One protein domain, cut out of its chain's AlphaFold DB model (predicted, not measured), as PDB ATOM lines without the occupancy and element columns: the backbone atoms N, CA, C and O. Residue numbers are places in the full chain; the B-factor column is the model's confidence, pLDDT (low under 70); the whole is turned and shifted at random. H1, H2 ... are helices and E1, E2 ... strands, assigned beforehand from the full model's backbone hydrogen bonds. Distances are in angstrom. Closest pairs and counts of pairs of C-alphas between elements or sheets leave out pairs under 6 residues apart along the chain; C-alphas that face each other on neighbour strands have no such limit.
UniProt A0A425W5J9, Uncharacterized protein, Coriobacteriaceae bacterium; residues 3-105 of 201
ATOM      1  N   ILE A   3     -12.448  46.366  38.837       94.94
ATOM      2  CA  ILE A   3     -13.860  46.002  38.912       94.94
ATOM      3  C   ILE A   3     -14.641  47.149  38.262       94.94
ATOM      4  O   ILE A   3     -14.460  48.294  38.685       94.94
ATOM      5  N   PRO A   4     -15.453  46.898  37.224       96.75
ATOM      6  CA  PRO A   4     -16.241  47.949  36.597       96.75
ATOM      7  C   PRO A   4     -17.377  48.403  37.522       96.75
ATOM      8  O   PRO A   4     -17.996  47.584  38.207       96.75
ATOM      9  N   VAL A   5     -17.652  49.706  37.515       97.06
ATOM     10  CA  VAL A   5     -18.715  50.343  38.298       97.06
ATOM     11  C   VAL A   5     -19.548  51.243  37.392       97.06
ATOM     12  O   VAL A   5     -19.009  52.159  36.777       97.06
ATOM     13  N   LEU A   6     -20.856  50.998  37.315       97.31
ATOM     14  CA  LEU A   6     -21.811  51.882  36.646       97.31
ATOM     15  C   LEU A   6     -22.290  52.965  37.623       97.31
ATOM     16  O   LEU A   6     -22.971  52.655  38.601       97.31
ATOM     17  N   ASN A   7     -21.947  54.223  37.362       96.38
ATOM     18  CA  ASN A   7     -22.285  55.365  38.211       96.38
ATOM     19  C   ASN A   7     -23.724  55.860  37.980       96.38
ATOM     20  O   ASN A   7     -24.392  55.488  37.014       96.38
ATOM     21  N   LEU A   8     -24.201  56.740  38.870       94.69
ATOM     22  CA  LEU A   8     -25.551  57.321  38.804       94.69
ATOM     23  C   LEU A   8     -25.803  58.156  37.538       94.69
ATOM     24  O   LEU A   8     -26.938  58.244  37.081       94.69
ATOM     25  N   ASP A   9     -24.757  58.761  36.977       95.06
ATOM     26  CA  ASP A   9     -24.807  59.543  35.735       95.06
ATOM     27  C   ASP A   9     -24.759  58.670  34.464       95.06
ATOM     28  O   ASP A   9     -24.781  59.189  33.349       95.06
ATOM     29  N   GLY A  10     -24.701  57.342  34.625       94.38
ATOM     30  CA  GLY A  10     -24.610  56.375  33.535       94.38
ATOM     31  C   GLY A  10     -23.193  56.142  33.007       94.38
ATOM     32  O   GLY A  10     -23.025  55.338  32.089       94.38
ATOM     33  N   THR A  11     -22.170  56.797  33.564       97.25
ATOM     34  CA  THR A  11     -20.769  56.553  33.192       97.25
ATOM     35  C   THR A  11     -20.218  55.290  33.852       97.25
ATOM     36  O   THR A  11     -20.687  54.867  34.909       97.25
ATOM     37  N   THR A  12     -19.180  54.702  33.253       97.19
ATOM     38  CA  THR A  12     -18.452  53.570  33.842       97.19
ATOM     39  C   THR A  12     -17.111  54.031  34.398       97.19
ATOM     40  O   THR A  12     -16.283  54.569  33.664       97.19
ATOM     41  N   SER A  13     -16.874  53.763  35.679       96.06
ATOM     42  CA  SER A  13     -15.575  53.902  36.339       96.06
ATOM     43  C   SER A  13     -15.016  52.527  36.719       96.06
ATOM     44  O   SER A  13     -15.629  51.484  36.470       96.06
ATOM     45  N   TYR A  14     -13.810  52.511  37.287       96.00
ATOM     46  CA  TYR A  14     -13.168  51.290  37.759       96.00
ATOM     47  C   TYR A  14     -12.681  51.473  39.182       96.00
ATOM     48  O   TYR A  14     -12.020  52.462  39.488       96.00
ATOM     49  N   VAL A  15     -12.944  50.464  40.000       94.06
ATOM     50  CA  VAL A  15     -12.450  50.361  41.372       94.06
ATOM     51  C   VAL A  15     -11.589  49.116  41.521       94.06
ATOM     52  O   VAL A  15     -11.577  48.215  40.678       94.06
ATOM     53  N   THR A  16     -10.831  49.050  42.594       91.62
ATOM     54  CA  THR A  16     -10.141  47.858  43.061       91.62
ATOM     55  C   THR A  16     -10.960  47.196  44.162       91.62
ATOM     56  O   THR A  16     -11.880  47.782  44.724       91.62
ATOM     57  N   TYR A  17     -10.617  45.958  44.514       89.12
ATOM     58  CA  TYR A  17     -11.266  45.282  45.641       89.12
ATOM     59  C   TYR A  17     -10.946  45.930  47.003       89.12
ATOM     60  O   TYR A  17     -11.553  45.542  47.996       89.12
ATOM     61  N   PHE A  18     -10.013  46.885  47.056       85.75
ATOM     62  CA  PHE A  18      -9.695  47.653  48.257       85.75
ATOM     63  C   PHE A  18     -10.568  48.895  48.440       85.75
ATOM     64  O   PHE A  18     -10.521  49.499  49.507       85.75
ATOM     65  N   ASP A  19     -11.313  49.304  47.415       88.56
ATOM     66  CA  ASP A  19     -12.027  50.573  47.461       88.56
ATOM     67  C   ASP A  19     -13.366  50.427  48.199       88.56
ATOM     68  O   ASP A  19     -14.057  49.397  48.134       88.56
ATOM     69  N   VAL A  20     -13.727  51.493  48.906       87.69
ATOM     70  CA  VAL A  20     -14.940  51.639  49.713       87.69
ATOM     71  C   VAL A  20     -15.703  52.849  49.176       87.69
ATOM     72  O   VAL A  20     -15.101  53.753  48.600       87.69
ATOM     73  N   ILE A  21     -17.031  52.846  49.277       88.62
ATOM     74  CA  ILE A  21     -17.800  54.081  49.097       88.62
ATOM     75  C   ILE A  21     -17.694  54.895  50.388       88.62
ATOM     76  O   ILE A  21     -18.139  54.435  51.437       88.62
ATOM     77  N   ASP A  22     -17.118  56.092  50.286       76.12
ATOM     78  CA  ASP A  22     -16.948  57.008  51.422       76.12
ATOM     79  C   ASP A  22     -18.222  57.819  51.737       76.12
ATOM     80  O   ASP A  22     -18.384  58.314  52.848       76.12
ATOM     81  N   ASP A  23     -19.134  57.961  50.766       86.12
ATOM     82  CA  ASP A  23     -20.419  58.652  50.932       86.12
ATOM     83  C   ASP A  23     -21.473  57.690  51.499       86.12
ATOM     84  O   ASP A  23     -21.934  56.784  50.802       86.12
ATOM     85  N   ASP A  24     -21.894  57.918  52.744       85.50
ATOM     86  CA  ASP A  24     -22.884  57.109  53.467       85.50
ATOM     87  C   ASP A  24     -24.267  57.058  52.793       85.50
ATOM     88  O   ASP A  24     -25.090  56.195  53.104       85.50
ATOM     89  N   LYS A  25     -24.528  57.949  51.831       93.56
ATOM     90  CA  LYS A  25     -25.768  57.968  51.044       93.56
ATOM     91  C   LYS A  25     -25.686  57.115  49.793       93.56
ATOM     92  O   LYS A  25     -26.714  56.954  49.129       93.56
ATOM     93  N   LEU A  26     -24.516  56.597  49.438       96.38
ATOM     94  CA  LEU A  26     -24.297  55.783  48.250       96.38
ATOM     95  C   LEU A  26     -23.924  54.348  48.632       96.38
ATOM     96  O   LEU A  26     -23.386  54.068  49.695       96.38
ATOM     97  N   ALA A  27     -24.219  53.413  47.737       96.69
ATOM     98  CA  ALA A  27     -23.830  52.021  47.891       96.69
ATOM     99  C   ALA A  27     -23.628  51.351  46.533       96.69
ATOM    100  O   ALA A  27     -24.121  51.810  45.500       96.69
ATOM    101  N   TYR A  28     -22.926  50.225  46.548       96.62
ATOM    102  CA  TYR A  28     -22.831  49.307  45.427       96.62
ATOM    103  C   TYR A  28     -23.958  48.277  45.478       96.62
ATOM    104  O   TYR A  28     -24.266  47.718  46.530       96.62
ATOM    105  N   VAL A  29     -24.521  47.956  44.321       96.44
ATOM    106  CA  VAL A  29     -25.452  46.842  44.126       96.44
ATOM    107  C   VAL A  29     -25.045  46.029  42.907       96.44
ATOM    108  O   VAL A  29     -24.439  46.546  41.965       96.44
ATOM    109  N   THR A  30     -25.378  44.743  42.915       94.31
ATOM    110  CA  THR A  30     -25.374  43.922  41.701       94.31
ATOM    111  C   THR A  30     -26.737  44.012  41.020       94.31
ATOM    112  O   THR A  30     -27.738  44.303  41.671       94.31
ATOM    113  N   ALA A  31     -26.788  43.763  39.708       82.81
ATOM    114  CA  ALA A  31     -28.026  43.873  38.928       82.81
ATOM    115  C   ALA A  31     -29.177  43.007  39.481       82.81
ATOM    116  O   ALA A  31     -30.318  43.456  39.486       82.81
ATOM    117  N   ASP A  32     -28.856  41.819  40.006       80.38
ATOM    118  CA  ASP A  32     -29.826  40.843  40.529       80.38
ATOM    119  C   ASP A  32     -29.727  40.653  42.058       80.38
ATOM    120  O   ASP A  32     -30.218  39.669  42.621       80.38
ATOM    121  N   GLY A  33     -29.032  41.560  42.750       84.44
ATOM    122  CA  GLY A  33     -28.792  41.476  44.189       84.44
ATOM    123  C   GLY A  33     -30.019  41.840  45.024       84.44
ATOM    124  O   GLY A  33     -30.849  42.648  44.623       84.44
ATOM    125  N   LYS A  34     -30.112  41.280  46.236       91.12
ATOM    126  CA  LYS A  34     -31.089  41.703  47.265       91.12
ATOM    127  C   LYS A  34     -30.463  42.557  48.368       91.12
ATOM    128  O   LYS A  34     -31.122  42.884  49.352       91.12
ATOM    129  N   THR A  35     -29.182  42.864  48.220       95.19
ATOM    130  CA  THR A  35     -28.392  43.577  49.210       95.19
ATOM    131  C   THR A  35     -27.610  44.702  48.569       95.19
ATOM    132  O   THR A  35     -27.185  44.582  47.419       95.19
ATOM    133  N   TYR A  36     -27.366  45.754  49.340       96.12
ATOM    134  CA  TYR A  36     -26.406  46.794  48.990       96.12
ATOM    135  C   TYR A  36     -25.103  46.632  49.784       96.12
ATOM    136  O   TYR A  36     -25.062  45.985  50.834       96.12
ATOM    137  N   HIS A  37     -24.013  47.180  49.252       94.81
ATOM    138  CA  HIS A  37     -22.649  46.944  49.719       94.81
ATOM    139  C   HIS A  37     -21.868  48.254  49.790       94.81
ATOM    140  O   HIS A  37     -21.950  49.079  48.888       94.81
ATOM    141  N   THR A  38     -21.041  48.414  50.819       91.88
ATOM    142  CA  THR A  38     -20.162  49.587  50.970       91.88
ATOM    143  C   THR A  38     -18.735  49.312  50.492       91.88
ATOM    144  O   THR A  38     -17.993  50.235  50.177       91.88
ATOM    145  N   ARG A  39     -18.349  48.034  50.356       90.75
ATOM    146  CA  ARG A  39     -16.996  47.599  49.962       90.75
ATOM    147  C   ARG A  39     -17.001  46.915  48.606       90.75
ATOM    148  O   ARG A  39     -17.637  45.868  48.447       90.75
ATOM    149  N   ALA A  40     -16.204  47.423  47.670       92.25
ATOM    150  CA  ALA A  40     -16.113  46.856  46.329       92.25
ATOM    151  C   ALA A  40     -15.554  45.423  46.330       92.25
ATOM    152  O   ALA A  40     -15.893  44.627  45.456       92.25
ATOM    153  N   GLY A  41     -14.722  45.071  47.316       90.81
ATOM    154  CA  GLY A  41     -14.148  43.734  47.482       90.81
ATOM    155  C   GLY A  41     -15.057  42.694  48.134       90.81
ATOM    156  O   GLY A  41     -14.679  41.524  48.167       90.81
ATOM    157  N   CYS A  42     -16.250  43.064  48.626       90.44
ATOM    158  CA  CYS A  42     -17.119  42.159  49.395       90.44
ATOM    159  C   CYS A  42     -17.439  40.843  48.656       90.44
ATOM    160  O   CYS A  42     -17.592  39.801  49.297       90.44
ATOM    161  N   TYR A  43     -17.486  40.862  47.319       90.56
ATOM    162  CA  TYR A  43     -17.749  39.680  46.492       90.56
ATOM    163  C   TYR A  43     -16.722  38.546  46.659       90.56
ATOM    164  O   TYR A  43     -17.030  37.376  46.415       90.56
ATOM    165  N   ARG A  44     -15.507  38.859  47.129       89.31
ATOM    166  CA  ARG A  44     -14.456  37.870  47.426       89.31
ATOM    167  C   ARG A  44     -14.752  37.028  48.666       89.31
ATOM    168  O   ARG A  44     -14.091  36.014  48.853       89.31
ATOM    169  N   ASN A  45     -15.749  37.404  49.464       87.00
ATOM    170  CA  ASN A  45     -16.239  36.614  50.596       87.00
ATOM    171  C   ASN A  45     -17.558  35.889  50.273       87.00
ATOM    172  O   ASN A  45     -18.102  35.178  51.110       87.00
ATOM    173  N   TRP A  46     -18.090  36.033  49.055       87.44
ATOM    174  CA  TRP A  46     -19.269  35.279  48.633       87.44
ATOM    175  C   TRP A  46     -18.917  33.827  48.319       87.44
ATOM    176  O   TRP A  46     -17.757  33.499  48.030       87.44
ATOM    177  N   SER A  47     -19.941  32.966  48.315       86.38
ATOM    178  CA  SER A  47     -19.782  31.580  47.880       86.38
ATOM    179  C   SER A  47     -19.236  31.517  46.443       86.38
ATOM    180  O   SER A  47     -19.469  32.436  45.646       86.38
ATOM    181  N   PRO A  48     -18.545  30.425  46.067       87.50
ATOM    182  CA  PRO A  48     -17.968  30.288  44.730       87.50
ATOM    183  C   PRO A  48     -18.974  30.505  43.589       87.50
ATOM    184  O   PRO A  48     -18.618  31.086  42.569       87.50
ATOM    185  N   SER A  49     -20.233  30.091  43.778       86.38
ATOM    186  CA  SER A  49     -21.295  30.212  42.773       86.38
ATOM    187  C   SER A  49     -21.745  31.653  42.523       86.38
ATOM    188  O   SER A  49     -22.002  32.010  41.382       86.38
ATOM    189  N   TYR A  50     -21.837  32.488  43.562       86.38
ATOM    190  CA  TYR A  50     -22.161  33.910  43.391       86.38
ATOM    191  C   TYR A  50     -20.954  34.705  42.894       86.38
ATOM    192  O   TYR A  50     -21.096  35.673  42.154       86.38
ATOM    193  N   ARG A  51     -19.744  34.290  43.284       88.88
ATOM    194  CA  ARG A  51     -18.509  34.938  42.841       88.88
ATOM    195  C   ARG A  51     -18.257  34.748  41.347       88.88
ATOM    196  O   ARG A  51     -17.760  35.668  40.710       88.88
ATOM    197  N   SER A  52     -18.577  33.581  40.787       88.38
ATOM    198  CA  SER A  52     -18.323  33.282  39.371       88.38
ATOM    199  C   SER A  52     -19.214  34.063  38.403       88.38
ATOM    200  O   SER A  52     -18.835  34.238  37.248       88.38
ATOM    201  N   THR A  53     -20.371  34.549  38.859       89.31
ATOM    202  CA  THR A  53     -21.307  35.353  38.058       89.31
ATOM    203  C   THR A  53     -21.169  36.855  38.299       89.31
ATOM    204  O   THR A  53     -21.845  37.648  37.644       89.31
ATOM    205  N   PHE A  54     -20.290  37.268  39.216       93.12
ATOM    206  CA  PHE A  54     -20.056  38.674  39.509       93.12
ATOM    207  C   PHE A  54     -19.400  39.384  38.317       93.12
ATOM    208  O   PHE A  54     -18.277  39.065  37.924       93.12
ATOM    209  N   SER A  55     -20.100  40.370  37.755       92.50
ATOM    210  CA  SER A  55     -19.671  41.115  36.564       92.50
ATOM    211  C   SER A  55     -19.278  42.567  36.847       92.50
ATOM    212  O   SER A  55     -18.713  43.223  35.973       92.50
ATOM    213  N   GLY A  56     -19.541  43.068  38.055       94.88
ATOM    214  CA  GLY A  56     -19.278  44.448  38.443       94.88
ATOM    215  C   GLY A  56     -20.334  45.012  39.382       94.88
ATOM    216  O   GLY A  56     -21.244  44.310  39.829       94.88
ATOM    217  N   TRP A  57     -20.201  46.305  39.660       96.88
ATOM    218  CA  TRP A  57     -21.093  47.048  40.540       96.88
ATOM    219  C   TRP A  57     -21.910  48.089  39.781       96.88
ATOM    220  O   TRP A  57     -21.502  48.601  38.740       96.88
ATOM    221  N   LYS A  58     -23.045  48.465  40.360       96.94
ATOM    222  CA  LYS A  58     -23.777  49.689  40.049       96.94
ATOM    223  C   LYS A  58     -23.879  50.533  41.315       96.94
ATOM    224  O   LYS A  58     -24.167  49.989  42.377       96.94
ATOM    225  N   VAL A  59     -23.657  51.837  41.204       96.75
ATOM    226  CA  VAL A  59     -23.893  52.783  42.299       96.75
ATOM    227  C   VAL A  59     -25.385  53.072  42.398       96.75
ATOM    228  O   VAL A  59     -26.063  53.302  41.393       96.75
ATOM    229  N   ILE A  60     -25.899  53.071  43.620       96.62
ATOM    230  CA  ILE A  60     -27.268  53.438  43.964       96.62
ATOM    231  C   ILE A  60     -27.249  54.331  45.206       96.62
ATOM    232  O   ILE A  60     -26.305  54.276  45.991       96.62
ATOM    233  N   ARG A  61     -28.286  55.147  45.406       97.31
ATOM    234  CA  ARG A  61     -28.495  55.801  46.701       97.31
ATOM    235  C   ARG A  61     -29.034  54.787  47.703       97.31
ATOM    236  O   ARG A  61     -29.933  54.022  47.360       97.31
ATOM    237  N   VAL A  62     -28.555  54.817  48.942       96.38
ATOM    238  CA  VAL A  62     -29.003  53.903  50.008       96.38
ATOM    239  C   VAL A  62     -30.521  53.972  50.185       96.38
ATOM    240  O   VAL A  62     -31.182  52.941  50.145       96.38
ATOM    241  N   ALA A  63     -31.092  55.180  50.226       96.81
ATOM    242  CA  ALA A  63     -32.540  55.370  50.324       96.81
ATOM    243  C   ALA A  63     -33.325  54.702  49.173       96.81
ATOM    244  O   ALA A  63     -34.393  54.137  49.400       96.81
ATOM    245  N   ASP A  64     -32.791  54.723  47.946       96.81
ATOM    246  CA  ASP A  64     -33.434  54.089  46.787       96.81
ATOM    247  C   ASP A  64     -33.325  52.556  46.853       96.81
ATOM    248  O   ASP A  64     -34.238  51.854  46.417       96.81
ATOM    249  N   ALA A  65     -32.222  52.029  47.395       96.06
ATOM    250  CA  ALA A  65     -32.032  50.597  47.618       96.06
ATOM    251  C   ALA A  65     -32.983  50.070  48.705       96.06
ATOM    252  O   ALA A  65     -33.650  49.051  48.515       96.06
ATOM    253  N   GLU A  66     -33.104  50.793  49.818       95.94
ATOM    254  CA  GLU A  66     -34.027  50.465  50.908       95.94
ATOM    255  C   GLU A  66     -35.489  50.536  50.455       95.94
ATOM    256  O   GLU A  66     -36.273  49.636  50.757       95.94
ATOM    257  N   ALA A  67     -35.849  51.535  49.641       96.38
ATOM    258  CA  ALA A  67     -37.174  51.621  49.024       96.38
ATOM    259  C   ALA A  67     -37.479  50.434  48.087       96.38
ATOM    260  O   ALA A  67     -38.642  50.066  47.914       96.38
ATOM    261  N   GLN A  68     -36.450  49.800  47.514       95.00
ATOM    262  CA  GLN A  68     -36.560  48.562  46.730       95.00
ATOM    263  C   GLN A  68     -36.577  47.291  47.599       95.00
ATOM    264  O   GLN A  68     -36.609  46.180  47.067       95.00
ATOM    265  N   GLY A  69     -36.568  47.425  48.929       95.94
ATOM    266  CA  GLY A  69     -36.555  46.305  49.871       95.94
ATOM    267  C   GLY A  69     -35.188  45.633  50.017       95.94
ATOM    268  O   GLY A  69     -35.105  44.520  50.545       95.94
ATOM    269  N   MET A  70     -34.115  46.276  49.546       96.81
ATOM    270  CA  MET A  70     -32.758  45.810  49.803       96.81
ATOM    271  C   MET A  70     -32.352  46.138  51.238       96.81
ATOM    272  O   MET A  70     -32.776  47.136  51.814       96.81
ATOM    273  N   HIS A  71     -31.483  45.309  51.799       94.38
ATOM    274  CA  HIS A  71     -30.833  45.565  53.081       94.38
ATOM    275  C   HIS A  71     -29.321  45.564  52.899       94.38
ATOM    276  O   HIS A  71     -28.795  45.051  51.906       94.38
ATOM    277  N   MET A  72     -28.604  46.129  53.861       93.31
ATOM    278  CA  MET A  72     -27.155  46.056  53.846       93.31
ATOM    279  C   MET A  72     -26.711  44.595  53.855       93.31
ATOM    280  O   MET A  72     -27.233  43.771  54.606       93.31
ATOM    281  N   CYS A  73     -25.736  44.263  53.016       91.31
ATOM    282  CA  CYS A  73     -25.102  42.958  53.059       91.31
ATOM    283  C   CYS A  73     -24.573  42.690  54.471       91.31
ATOM    284  O   CYS A  73     -23.782  43.484  54.978       91.31
ATOM    285  N   SER A  74     -24.952  41.554  55.065       85.31
ATOM    286  CA  SER A  74     -24.521  41.171  56.416       85.31
ATOM    287  C   SER A  74     -23.002  41.200  56.567       85.31
ATOM    288  O   SER A  74     -22.501  41.674  57.575       85.31
ATOM    289  N   TYR A  75     -22.255  40.805  55.527       82.94
ATOM    290  CA  TYR A  75     -20.804  40.965  55.521       82.94
ATOM    291  C   TYR A  75     -20.389  42.428  55.632       82.94
ATOM    292  O   TYR A  75     -19.567  42.754  56.471       82.94
ATOM    293  N   CYS A  76     -20.929  43.326  54.804       86.81
ATOM    294  CA  CYS A  76     -20.557  44.743  54.869       86.81
ATOM    295  C   CYS A  76     -20.926  45.369  56.222       86.81
ATOM    296  O   CYS A  76     -20.138  46.155  56.743       86.81
ATOM    297  N   GLN A  77     -22.064  44.972  56.795       86.69
ATOM    298  CA  GLN A  77     -22.514  45.392  58.121       86.69
ATOM    299  C   GLN A  77     -21.563  44.904  59.223       86.69
ATOM    300  O   GLN A  77     -21.036  45.710  59.989       86.69
ATOM    301  N   ASP A  78     -21.279  43.600  59.265       80.06
ATOM    302  CA  ASP A  78     -20.328  43.010  60.212       80.06
ATOM    303  C   ASP A  78     -18.935  43.625  60.040       80.06
ATOM    304  O   ASP A  78     -18.232  43.859  61.017       80.06
ATOM    305  N   MET A  79     -18.524  43.929  58.805       77.81
ATOM    306  CA  MET A  79     -17.220  44.534  58.540       77.81
ATOM    307  C   MET A  79     -17.163  45.999  58.979       77.81
ATOM    308  O   MET A  79     -16.108  46.468  59.397       77.81
ATOM    309  N   GLU A  80     -18.256  46.759  58.882       78.25
ATOM    310  CA  GLU A  80     -18.324  48.097  59.484       78.25
ATOM    311  C   GLU A  80     -18.168  48.007  60.990       78.25
ATOM    312  O   GLU A  80     -17.309  48.694  61.552       78.25
ATOM    313  N   TYR A  81     -18.875  47.063  61.607       77.25
ATOM    314  CA  TYR A  81     -18.747  46.799  63.028       77.25
ATOM    315  C   TYR A  81     -17.323  46.394  63.423       77.25
ATOM    316  O   TYR A  81     -16.784  46.983  64.355       77.25
ATOM    317  N   LEU A  82     -16.678  45.458  62.716       75.06
ATOM    318  CA  LEU A  82     -15.296  45.039  62.985       75.06
ATOM    319  C   LEU A  82     -14.273  46.136  62.698       75.06
ATOM    320  O   LEU A  82     -13.276  46.227  63.404       75.06
ATOM    321  N   SER A  83     -14.509  46.996  61.703       70.31
ATOM    322  CA  SER A  83     -13.634  48.150  61.472       70.31
ATOM    323  C   SER A  83     -13.642  49.097  62.671       70.31
ATOM    324  O   SER A  83     -12.612  49.662  63.020       70.31
ATOM    325  N   MET A  84     -14.787  49.217  63.347       70.00
ATOM    326  CA  MET A  84     -14.904  49.974  64.589       70.00
ATOM    327  C   MET A  84     -14.458  49.159  65.801       70.00
ATOM    328  O   MET A  84     -13.979  49.738  66.766       70.00
ATOM    329  N   ASN A  85     -14.598  47.831  65.753       73.38
ATOM    330  CA  ASN A  85     -14.369  46.886  66.841       73.38
ATOM    331  C   ASN A  85     -13.434  45.741  66.426       73.38
ATOM    332  O   ASN A  85     -13.861  44.590  66.398       73.38
ATOM    333  N   PRO A  86     -12.157  46.013  66.130       68.25
ATOM    334  CA  PRO A  86     -11.248  44.999  65.581       68.25
ATOM    335  C   PRO A  86     -10.912  43.861  66.549       68.25
ATOM    336  O   PRO A  86     -10.458  42.804  66.115       68.25
ATOM    337  N   ASP A  87     -11.164  44.060  67.845       70.25
ATOM    338  CA  ASP A  87     -11.042  43.024  68.875       70.25
ATOM    339  C   ASP A  87     -12.295  42.140  68.983       70.25
ATOM    340  O   ASP A  87     -12.295  41.145  69.706       70.25
ATOM    341  N   ALA A  88     -13.391  42.516  68.316       71.19
ATOM    342  CA  ALA A  88     -14.605  41.724  68.308       71.19
ATOM    343  C   ALA A  88     -14.491  40.563  67.316       71.19
ATOM    344  O   ALA A  88     -13.829  40.635  66.283       71.19
ATOM    345  N   THR A  89     -15.194  39.484  67.625       65.00
ATOM    346  CA  THR A  89     -15.477  38.415  66.675       65.00
ATOM    347  C   THR A  89     -16.722  38.782  65.867       65.00
ATOM    348  O   THR A  89     -17.642  39.418  66.385       65.00
ATOM    349  N   THR A  90     -16.767  38.381  64.598       61.41
ATOM    350  CA  THR A  90     -17.984  38.419  63.773       61.41
ATOM    351  C   THR A  90     -19.135  37.713  64.495       61.41
ATOM    352  O   THR A  90     -18.946  36.661  65.101       61.41
ATOM    353  N   LEU A  91     -20.340  38.286  64.437       56.25
ATOM    354  CA  LEU A  91     -21.550  37.660  64.990       56.25
ATOM    355  C   LEU A  91     -22.202  36.669  63.995       56.25
ATOM    356  O   LEU A  91     -23.145  35.968  64.359       56.25
ATOM    357  N   GLY A  92     -21.700  36.601  62.752       54.03
ATOM    358  CA  GLY A  92     -22.165  35.723  61.669       54.03
ATOM    359  C   GLY A  92     -21.305  34.474  61.393       54.03
ATOM    360  O   GLY A  92     -20.317  34.203  62.063       54.03
ATOM    361  N   TYR A  93     -21.696  33.713  60.360       51.31
ATOM    362  CA  TYR A  93     -21.272  32.340  60.000       51.31
ATOM    363  C   TYR A  93     -19.773  32.073  59.707       51.31
ATOM    364  O   TYR A  93     -19.448  30.975  59.256       51.31
ATOM    365  N   PHE A  94     -18.858  33.018  59.928       57.00
ATOM    366  CA  PHE A  94     -17.452  32.872  59.529       57.00
ATOM    367  C   PHE A  94     -16.506  33.437  60.578       57.00
ATOM    368  O   PHE A  94     -16.681  34.571  61.019       57.00
ATOM    369  N   GLU A  95     -15.475  32.669  60.931       64.75
ATOM    370  CA  GLU A  95     -14.350  33.173  61.716       64.75
ATOM    371  C   GLU A  95     -13.594  34.224  60.885       64.75
ATOM    372  O   GLU A  95     -13.368  33.987  59.689       64.75
ATOM    373  N   PRO A  96     -13.169  35.363  61.471       62.06
ATOM    374  CA  PRO A  96     -12.450  36.419  60.750       62.06
ATOM    375  C   PRO A  96     -11.219  35.921  59.975       62.06
ATOM    376  O   PRO A  96     -10.833  36.516  58.976       62.06
ATOM    377  N   GLU A  97     -10.626  34.816  60.423       67.56
ATOM    378  CA  GLU A  97      -9.445  34.164  59.848       67.56
ATOM    379  C   GLU A  97      -9.726  33.454  58.514       67.56
ATOM    380  O   GLU A  97      -8.820  33.265  57.707       67.56
ATOM    381  N   SER A  98     -10.985  33.083  58.258       71.94
ATOM    382  CA  SER A  98     -11.424  32.460  57.000       71.94
ATOM    383  C   SER A  98     -11.777  33.474  55.907       71.94
ATOM    384  O   SER A  98     -12.007  33.097  54.754       71.94
ATOM    385  N   LEU A  99     -11.846  34.756  56.270       75.25
ATOM    386  CA  LEU A  99     -12.205  35.850  55.378       75.25
ATOM    387  C   LEU A  99     -10.967  36.435  54.711       75.25
ATOM    388  O   LEU A  99      -9.860  36.385  55.241       75.25
ATOM    389  N   ASP A 100     -11.170  37.053  53.553       78.88
ATOM    390  CA  ASP A 100     -10.109  37.791  52.884       78.88
ATOM    391  C   ASP A 100      -9.721  39.046  53.699       78.88
ATOM    392  O   ASP A 100     -10.512  39.998  53.755       78.88
ATOM    393  N   PRO A 101      -8.528  39.100  54.325       73.69
ATOM    394  CA  PRO A 101      -8.174  40.176  55.253       73.69
ATOM    395  C   PRO A 101      -8.100  41.546  54.567       73.69
ATOM    396  O   PRO A 101      -8.390  42.560  55.202       73.69
ATOM    397  N   ALA A 102      -7.799  41.580  53.265       76.69
ATOM    398  CA  ALA A 102      -7.792  42.803  52.466       76.69
ATOM    399  C   ALA A 102      -9.199  43.389  52.267       76.69
ATOM    400  O   ALA A 102      -9.352  44.585  52.029       76.69
ATOM    401  N   VAL A 103     -10.239  42.557  52.352       75.50
ATOM    402  CA  VAL A 103     -11.641  42.993  52.275       75.50
ATOM    403  C   VAL A 103     -12.155  43.410  53.648       75.50
ATOM    404  O   VAL A 103     -12.897  44.385  53.751       75.50
ATOM    405  N   VAL A 104     -11.765  42.678  54.694       71.56
ATOM    406  CA  VAL A 104     -12.199  42.930  56.077       71.56
ATOM    407  C   VAL A 104     -11.637  44.254  56.591       71.56
ATOM    408  O   VAL A 104     -12.382  45.095  57.090       71.56
ATOM    409  N   PHE A 105     -10.330  44.453  56.429       72.50
ATOM    410  CA  PHE A 105      -9.608  45.571  57.034       72.50
ATOM    411  C   PHE A 105      -9.061  46.575  56.009       72.50
ATOM    412  O   PHE A 105      -8.364  47.525  56.366       72.50
TER     413      PHE A 105
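What this domain is: This is residues 3 to 105 of the 201 residues of an uncharacterized protein of Coriobacteriaceae bacterium (UniProt A0A425W5J9). A strongly twisted, curled sheet of five short strands makes one end of this domain, while H4, the loop of residues 85 to 100 and the short H5 make the other. H1 and H2 lie on the way from edge strand E4 to inner strand E5, and H3 follows E5 directly, beside the strands. The printed part has 103 residues, in the order E1 E2 E3 E4 H1 H2 E5 H3 H4 H5; the mixed sheet runs E2 E1 E5 E3 E4. The class is mixed, helices and strands, with under half of the residues in named elements. The whole is compact, with a radius of gyration of the C-alphas of 13.3 A and spans of 39 by 27 by 22 A.

How they stand to each other: Begin at E1, residues 3 to 6, which forms a hairpin with E2, residues 12 to 15; look for N 5 and O 13, 2.9 A apart. E3, residues 26 to 29, and E4, residues 35 to 37, form the second hairpin, with N 28 and O 37 at 2.8 A. H1, residues 42 to 45, and H2, residues 48 to 52, touch only at the corner and only just, with 3 pairs of C-alphas within 8 A, the closest being those of Tyr 43 and Arg 51, 6.0 A. E5, residues 57 to 61, is parallel to E1, with N 59 and O 6 at 2.8 A, and antiparallel to E3, with N 29 and O 58 at 2.8 A. E4, H1, H2 and E5 form a split strand-helix-strand unit, two strands of one sheet that are not neighbours, with helices between them along the chain and E3 between them in the sheet, and its crossover is right-handed. H3, residues 62 to 67, is on the sheet at a height of 5.7 A, over none of the strands; its closest C-alphas to E3 are Val 62 and Leu 26, 5.4 A. H4, residues 74 to 84, only grazes the sheet with residues 74 to 77. H5, residues 101 to 104, only just touches H4, with 3 pairs of C-alphas within 8 A, the closest being Val 104 and Met 79, 5.8 A. Every O i to N i+4 pair is within hydrogen-bond range in H2, H3 and H4; H1 and H5 are too short for one.

Where its parts are: Find C-alpha 3 at (-13.860, 46.002, 38.912), where E1 begins. E5 spans 13.0 A. H4 runs 15.4 A from C-alpha 74 at (-24.521, 41.171, 56.416), and H5 ends at C-alpha 104, (-12.199, 42.930, 56.077).

The domain as a whole: The C-alphas of Gly 10 and Asp 87 are the two farthest apart, 40.1 A. The printed part has no cut, and its one long link is H4 to H5. Confidence is under 70 at residue 86 and residues 89 to 97.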